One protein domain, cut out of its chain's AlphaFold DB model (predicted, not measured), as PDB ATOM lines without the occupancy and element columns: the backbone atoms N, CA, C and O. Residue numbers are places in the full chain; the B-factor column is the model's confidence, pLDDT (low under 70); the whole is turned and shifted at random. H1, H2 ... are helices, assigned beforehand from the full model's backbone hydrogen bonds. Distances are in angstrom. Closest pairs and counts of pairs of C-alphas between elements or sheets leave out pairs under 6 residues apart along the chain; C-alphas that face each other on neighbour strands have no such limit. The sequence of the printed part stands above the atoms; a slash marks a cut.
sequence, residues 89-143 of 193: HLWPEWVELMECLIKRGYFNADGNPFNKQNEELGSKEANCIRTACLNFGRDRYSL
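What this domain is: This is residues 89 to 143 of the 193 residues of an uncharacterized protein of Citrus sinensis (UniProt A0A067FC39). Two helices make a T: the longer, H2, is the bar, and H1 stands nearly at right angles to it, meeting its side with Leu 101. The link, residues 104 to 122, loops beside H2 and back to its start; residues 115 to 120 stick out. The printed part has 55 residues, with two named helices, H1 then H2, and no named strand: all helix. It is compact, with a radius of gyration of the C-alphas of 11.3 A and spans of 36 by 26 by 19 A.

How they stand to each other: H2, residues 123 to 139, and H1, residues 92 to 103, only just touch, with 3 pairs of C-alphas within 8 A. H1 touches with residue 101 alone, H2 with residues 132 to 136 alone; the closest C-alphas, those of Leu 101 and Ala 132, are 7.0 A apart. Their lines are about perpendicular, at 81 degrees. In both helices every O i to N i+4 pair is within hydrogen-bond range.

Where its parts are: H2 is 24.5 A long, from C-alpha 123 at (38.855, -11.146, -37.474) to C-alpha 139. H1 is 16.3 A long, beginning at C-alpha 92 (28.902, -27.183, -24.847).

The domain as a whole: The C-alphas farthest apart, of Asn 118 and Ser 142, are 36.0 A apart. The printed part has no cut, and the link is long. Residues 109 to 111 and 116 to 120 have pLDDT under 70.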
ATOM      1  N   HIS A  89      34.769 -26.122 -28.539       76.81
ATOM      2  CA  HIS A  89      34.864 -25.137 -27.461       76.81
ATOM      3  C   HIS A  89      34.647 -25.821 -26.111       76.81
ATOM      4  O   HIS A  89      33.930 -26.816 -26.029       76.81
ATOM      5  N   LEU A  90      35.232 -25.267 -25.047       81.56
ATOM      6  CA  LEU A  90      35.110 -25.801 -23.684       81.56
ATOM      7  C   LEU A  90      33.687 -25.691 -23.110       81.56
ATOM      8  O   LEU A  90      33.384 -26.317 -22.102       81.56
ATOM      9  N   TRP A  91      32.822 -24.896 -23.745       89.00
ATOM     10  CA  TRP A  91      31.431 -24.681 -23.337       89.00
ATOM     11  C   TRP A  91      30.483 -25.347 -24.340       89.00
ATOM     12  O   TRP A  91      30.322 -24.817 -25.446       89.00
ATOM     13  N   PRO A  92      29.858 -26.485 -23.989       89.06
ATOM     14  CA  PRO A  92      28.902 -27.183 -24.847       89.06
ATOM     15  C   PRO A  92      27.737 -26.296 -25.295       89.06
ATOM     16  O   PRO A  92      27.314 -26.357 -26.445       89.06
ATOM     17  N   GLU A  93      27.273 -25.396 -24.429       90.31
ATOM     18  CA  GLU A  93      26.184 -24.459 -24.715       90.31
ATOM     19  C   GLU A  93      26.558 -23.491 -25.841       90.31
ATOM     20  O   GLU A  93      25.714 -23.076 -26.639       90.31
ATOM     21  N   TRP A  94      27.842 -23.136 -25.934       89.69
ATOM     22  CA  TRP A  94      28.344 -22.315 -27.026       89.69
ATOM     23  C   TRP A  94      28.339 -23.089 -28.346       89.69
ATOM     24  O   TRP A  94      27.916 -22.547 -29.368       89.69
ATOM     25  N   VAL A  95      28.740 -24.363 -28.322       89.94
ATOM     26  CA  VAL A  95      28.692 -25.250 -29.496       89.94
ATOM     27  C   VAL A  95      27.253 -25.400 -29.993       89.94
ATOM     28  O   VAL A  95      26.979 -25.168 -31.173       89.94
ATOM     29  N   GLU A  96      26.314 -25.680 -29.088       91.75
ATOM     30  CA  GLU A  96      24.886 -25.785 -29.401       91.75
ATOM     31  C   GLU A  96      24.321 -24.489 -29.990       91.75
ATOM     32  O   GLU A  96      23.546 -24.521 -30.954       91.75
ATOM     33  N   LEU A  97      24.717 -23.332 -29.447       93.06
ATOM     34  CA  LEU A  97      24.330 -22.037 -29.994       93.06
ATOM     35  C   LEU A  97      24.848 -21.874 -31.424       93.06
ATOM     36  O   LEU A  97      24.068 -21.518 -32.307       93.06
ATOM     37  N   MET A  98      26.128 -22.143 -31.675       93.00
ATOM     38  CA  MET A  98      26.708 -21.990 -33.010       93.00
ATOM     39  C   MET A  98      26.052 -22.929 -34.021       93.00
ATOM     40  O   MET A  98      25.657 -22.483 -35.101       93.00
ATOM     41  N   GLU A  99      25.817 -24.191 -33.661       91.06
ATOM     42  CA  GLU A  99      25.048 -25.112 -34.498       91.06
ATOM     43  C   GLU A  99      23.627 -24.608 -34.768       91.06
ATOM     44  O   GLU A  99      23.140 -24.690 -35.898       91.06
ATOM     45  N   CYS A 100      22.947 -24.079 -33.750       92.12
ATOM     46  CA  CYS A 100      21.608 -23.514 -33.886       92.12
ATOM     47  C   CYS A 100      21.603 -22.328 -34.861       92.12
ATOM     48  O   CYS A 100      20.709 -22.229 -35.707       92.12
ATOM     49  N   LEU A 101      22.612 -21.458 -34.787       92.88
ATOM     50  CA  LEU A 101      22.774 -20.322 -35.689       92.88
ATOM     51  C   LEU A 101      23.030 -20.771 -37.136       92.88
ATOM     52  O   LEU A 101      22.432 -20.206 -38.055       92.88
ATOM     53  N   ILE A 102      23.841 -21.816 -37.343       90.69
ATOM     54  CA  ILE A 102      24.083 -22.427 -38.662       90.69
ATOM     55  C   ILE A 102      22.790 -23.027 -39.215       90.69
ATOM     56  O   ILE A 102      22.360 -22.665 -40.309       90.69
ATOM     57  N   LYS A 103      22.126 -23.894 -38.440       90.94
ATOM     58  CA  LYS A 103      20.892 -24.597 -38.836       90.94
ATOM     59  C   LYS A 103      19.760 -23.631 -39.197       90.94
ATOM     60  O   LYS A 103      18.928 -23.946 -40.043       90.94
ATOM     61  N   ARG A 104      19.718 -22.458 -38.561       91.00
ATOM     62  CA  ARG A 104      18.710 -21.415 -38.804       91.00
ATOM     63  C   ARG A 104      19.109 -20.396 -39.874       91.00
ATOM     64  O   ARG A 104      18.294 -19.536 -40.191       91.00
ATOM     65  N   GLY A 105      20.320 -20.483 -40.428       90.56
ATOM     66  CA  GLY A 105      20.775 -19.606 -41.507       90.56
ATOM     67  C   GLY A 105      21.117 -18.181 -41.067       90.56
ATOM     68  O   GLY A 105      20.937 -17.249 -41.844       90.56
ATOM     69  N   TYR A 106      21.598 -17.984 -39.833       91.94
ATOM     70  CA  TYR A 106      22.030 -16.661 -39.354       91.94
ATOM     71  C   TYR A 106      23.386 -16.210 -39.910       91.94
ATOM     72  O   TYR A 106      23.724 -15.028 -39.821       91.94
ATOM     73  N   PHE A 107      24.166 -17.136 -40.466       88.94
ATOM     74  CA  PHE A 107      25.415 -16.830 -41.154       88.94
ATOM     75  C   PHE A 107      25.121 -16.502 -42.625       88.94
ATOM     76  O   PHE A 107      24.434 -17.259 -43.310       88.94
ATOM     77  N   ASN A 108      25.606 -15.345 -43.085       70.69
ATOM     78  CA  ASN A 108      25.394 -14.837 -44.444       70.69
ATOM     79  C   ASN A 108      26.096 -15.702 -45.514       70.69
ATOM     80  O   ASN A 108      26.847 -16.626 -45.209       70.69
ATOM     81  N   ALA A 109      25.905 -15.334 -46.787       59.00
ATOM     82  CA  ALA A 109      26.499 -15.977 -47.965       59.00
ATOM     83  C   ALA A 109      28.042 -16.091 -47.958       59.00
ATOM     84  O   ALA A 109      28.582 -16.861 -48.747       59.00
ATOM     85  N   ASP A 110      28.739 -15.387 -47.057       60.31
ATOM     86  CA  ASP A 110      30.179 -15.551 -46.792       60.31
ATOM     87  C   ASP A 110      30.558 -16.962 -46.298       60.31
ATOM     88  O   ASP A 110      31.738 -17.311 -46.266       60.31
ATOM     89  N   GLY A 111      29.562 -17.781 -45.948       68.94
ATOM     90  CA  GLY A 111      29.729 -19.169 -45.546       68.94
ATOM     91  C   GLY A 111      29.755 -19.347 -44.030       68.94
ATOM     92  O   GLY A 111      29.860 -18.401 -43.252       68.94
ATOM     93  N   ASN A 112      29.624 -20.601 -43.604       76.25
ATOM     94  CA  ASN A 112      29.774 -20.978 -42.205       76.25
ATOM     95  C   ASN A 112      31.234 -20.718 -41.763       76.25
ATOM     96  O   ASN A 112      32.133 -21.311 -42.370       76.25
ATOM     97  N   PRO A 113      31.485 -19.898 -40.717       79.00
ATOM     98  CA  PRO A 113      32.842 -19.567 -40.262       79.00
ATOM     99  C   PRO A 113      33.648 -20.795 -39.820       79.00
ATOM    100  O   PRO A 113      34.868 -20.745 -39.767       79.00
ATOM    101  N   PHE A 114      32.976 -21.914 -39.557       79.75
ATOM    102  CA  PHE A 114      33.581 -23.162 -39.108       79.75
ATOM    103  C   PHE A 114      33.765 -24.206 -40.228       79.75
ATOM    104  O   PHE A 114      34.119 -25.350 -39.953       79.75
ATOM    105  N   ASN A 115      33.497 -23.865 -41.496       72.31
ATOM    106  CA  ASN A 115      33.692 -24.798 -42.618       72.31
ATOM    107  C   ASN A 115      35.164 -24.976 -43.014       72.31
ATOM    108  O   ASN A 115      35.493 -25.947 -43.697       72.31
ATOM    109  N   LYS A 116      36.048 -24.055 -42.623       68.56
ATOM    110  CA  LYS A 116      37.482 -24.181 -42.872       68.56
ATOM    111  C   LYS A 116      38.107 -25.004 -41.754       68.56
ATOM    112  O   LYS A 116      38.376 -24.503 -40.669       68.56
ATOM    113  N   GLN A 117      38.285 -26.293 -42.009       56.28
ATOM    114  CA  GLN A 117      38.997 -27.175 -41.092       56.28
ATOM    115  C   GLN A 117      40.447 -26.675 -40.966       56.28
ATOM    116  O   GLN A 117      41.134 -26.548 -41.977       56.28
ATOM    117  N   ASN A 118      40.889 -26.402 -39.734       53.31
ATOM    118  CA  ASN A 118      42.263 -26.034 -39.344       53.31
ATOM    119  C   ASN A 118      42.736 -24.585 -39.580       53.31
ATOM    120  O   ASN A 118      43.934 -24.340 -39.459       53.31
ATOM    121  N   GLU A 119      41.854 -23.619 -39.862       61.94
ATOM    122  CA  GLU A 119      42.228 -22.193 -39.819       61.94
ATOM    123  C   GLU A 119      41.711 -21.567 -38.515       61.94
ATOM    124  O   GLU A 119      40.537 -21.719 -38.169       61.94
ATOM    125  N   GLU A 120      42.592 -20.900 -37.764       65.81
ATOM    126  CA  GLU A 120      42.199 -20.125 -36.584       65.81
ATOM    127  C   GLU A 120      41.165 -19.065 -36.991       65.81
ATOM    128  O   GLU A 120      41.270 -18.461 -38.062       65.81
ATOM    129  N   LEU A 121      40.136 -18.856 -36.162       71.62
ATOM    130  CA  LEU A 121      39.070 -17.902 -36.466       71.62
ATOM    131  C   LEU A 121      39.657 -16.492 -36.596       71.62
ATOM    132  O   LEU A 121      40.001 -15.846 -35.607       71.62
ATOM    133  N   GLY A 122      39.733 -16.000 -37.830       77.06
ATOM    134  CA  GLY A 122      40.205 -14.662 -38.123       77.06
ATOM    135  C   GLY A 122      39.230 -13.575 -37.668       77.06
ATOM    136  O   GLY A 122      38.087 -13.802 -37.254       77.06
ATOM    137  N   SER A 123      39.672 -12.323 -37.797       80.06
ATOM    138  CA  SER A 123      38.855 -11.146 -37.474       80.06
ATOM    139  C   SER A 123      37.568 -11.068 -38.308       80.06
ATOM    140  O   SER A 123      36.553 -10.540 -37.843       80.06
ATOM    141  N   LYS A 124      37.574 -11.616 -39.531       83.44
ATOM    142  CA  LYS A 124      36.393 -11.688 -40.397       83.44
ATOM    143  C   LYS A 124      35.362 -12.659 -39.822       83.44
ATOM    144  O   LYS A 124      34.203 -12.282 -39.652       83.44
ATOM    145  N   GLU A 125      35.784 -13.865 -39.468       86.06
ATOM    146  CA  GLU A 125      34.948 -14.917 -38.898       86.06
ATOM    147  C   GLU A 125      34.366 -14.481 -37.546       86.06
ATOM    148  O   GLU A 125      33.166 -14.635 -37.309       86.06
ATOM    149  N   ALA A 126      35.169 -13.824 -36.702       85.19
ATOM    150  CA  ALA A 126      34.709 -13.240 -35.443       85.19
ATOM    151  C   ALA A 126      33.601 -12.190 -35.656       85.19
ATOM    152  O   ALA A 126      32.586 -12.187 -34.951       85.19
ATOM    153  N   ASN A 127      33.742 -11.326 -36.667       86.50
ATOM    154  CA  ASN A 127      32.708 -10.354 -37.032       86.50
ATOM    155  C   ASN A 127      31.438 -11.024 -37.585       86.50
ATOM    156  O   ASN A 127      30.327 -10.566 -37.290       86.50
ATOM    157  N   CYS A 128      31.575 -12.119 -38.339       88.31
ATOM    158  CA  CYS A 128      30.447 -12.930 -38.801       88.31
ATOM    159  C   CYS A 128      29.681 -13.543 -37.620       88.31
ATOM    160  O   CYS A 128      28.464 -13.372 -37.538       88.31
ATOM    161  N   ILE A 129      30.379 -14.174 -36.669       90.38
ATOM    162  CA  ILE A 129      29.787 -14.740 -35.443       90.38
ATOM    163  C   ILE A 129      29.083 -13.651 -34.635       90.38
ATOM    164  O   ILE A 129      27.910 -13.793 -34.283       90.38
ATOM    165  N   ARG A 130      29.751 -12.516 -34.407       88.50
ATOM    166  CA  ARG A 130      29.164 -11.364 -33.710       88.50
ATOM    167  C   ARG A 130      27.867 -10.904 -34.373       88.50
ATOM    168  O   ARG A 130      26.873 -10.666 -33.689       88.50
ATOM    169  N   THR A 131      27.864 -10.781 -35.698       89.25
ATOM    170  CA  THR A 131      26.691 -10.333 -36.460       89.25
ATOM    171  C   THR A 131      25.549 -11.347 -36.388       89.25
ATOM    172  O   THR A 131      24.405 -10.950 -36.160       89.25
ATOM    173  N   ALA A 132      25.848 -12.644 -36.504       92.94
ATOM    174  CA  ALA A 132      24.870 -13.721 -36.366       92.94
ATOM    175  C   ALA A 132      24.206 -13.705 -34.979       92.94
ATOM    176  O   ALA A 132      22.977 -13.693 -34.886       92.94
ATOM    177  N   CYS A 133      24.996 -13.590 -33.906       91.88
ATOM    178  CA  CYS A 133      24.487 -13.475 -32.537       91.88
ATOM    179  C   CYS A 133      23.597 -12.237 -32.342       91.88
ATOM    180  O   CYS A 133      22.540 -12.322 -31.715       91.88
ATOM    181  N   LEU A 134      23.986 -11.083 -32.900       89.06
ATOM    182  CA  LEU A 134      23.184  -9.858 -32.823       89.06
ATOM    183  C   LEU A 134      21.839  -9.998 -33.544       89.06
ATOM    184  O   LEU A 134      20.821  -9.535 -33.027       89.06
ATOM    185  N   ASN A 135      21.820 -10.622 -34.722       92.69
ATOM    186  CA  ASN A 135      20.583 -10.862 -35.466       92.69
ATOM    187  C   ASN A 135      19.680 -11.860 -34.732       92.69
ATOM    188  O   ASN A 135      18.499 -11.584 -34.541       92.69
ATOM    189  N   PHE A 136      20.245 -12.950 -34.213       94.31
ATOM    190  CA  PHE A 136      19.511 -13.905 -33.387       94.31
ATOM    191  C   PHE A 136      18.878 -13.247 -32.156       94.31
ATOM    192  O   PHE A 136      17.692 -13.444 -31.889       94.31
ATOM    193  N   GLY A 137      19.630 -12.408 -31.438       92.38
ATOM    194  CA  GLY A 137      19.116 -11.671 -30.284       92.38
ATOM    195  C   GLY A 137      17.974 -10.710 -30.636       92.38
ATOM    196  O   GLY A 137      17.049 -10.549 -29.840       92.38
ATOM    197  N   ARG A 138      17.987 -10.106 -31.833       90.44
ATOM    198  CA  ARG A 138      16.884  -9.256 -32.318       90.44
ATOM    199  C   ARG A 138      15.624 -10.064 -32.601       90.44
ATOM    200  O   ARG A 138      14.552  -9.689 -32.135       90.44
ATOM    201  N   ASP A 139      15.758 -11.181 -33.307       95.06
ATOM    202  CA  ASP A 139      14.626 -12.049 -33.650       95.06
ATOM    203  C   ASP A 139      14.012 -12.702 -32.412       95.06
ATOM    204  O   ASP A 139      12.810 -12.968 -32.336       95.06
ATOM    205  N   ARG A 140      14.857 -12.980 -31.421       93.31
ATOM    206  CA  ARG A 140      14.519 -13.711 -30.204       93.31
ATOM    207  C   ARG A 140      14.621 -12.818 -28.971       93.31
ATOM    208  O   ARG A 140      14.999 -13.285 -27.903       93.31
ATOM    209  N   TYR A 141      14.216 -11.554 -29.089       91.19
ATOM    210  CA  TYR A 141      14.317 -10.568 -28.003       91.19
ATOM    211  C   TYR A 141      13.599 -10.990 -26.711       91.19
ATOM    212  O   TYR A 141      13.956 -10.538 -25.626       91.19
ATOM    213  N   SER A 142      12.594 -11.867 -26.798       93.00
ATOM    214  CA  SER A 142      11.893 -12.407 -25.631       93.00
ATOM    215  C   SER A 142      12.774 -13.286 -24.742       93.00
ATOM    216  O   SER A 142      12.407 -13.506 -23.589       93.00
ATOM    217  N   LEU A 143      13.937 -13.743 -25.231       91.56
ATOM    218  CA  LEU A 143      14.863 -14.582 -24.472       91.56
ATOM    219  C   LEU A 143      15.354 -13.914 -23.188       91.56
ATOM    220  O   LEU A 143      15.567 -14.604 -22.196       91.56
TER     221      LEU A 143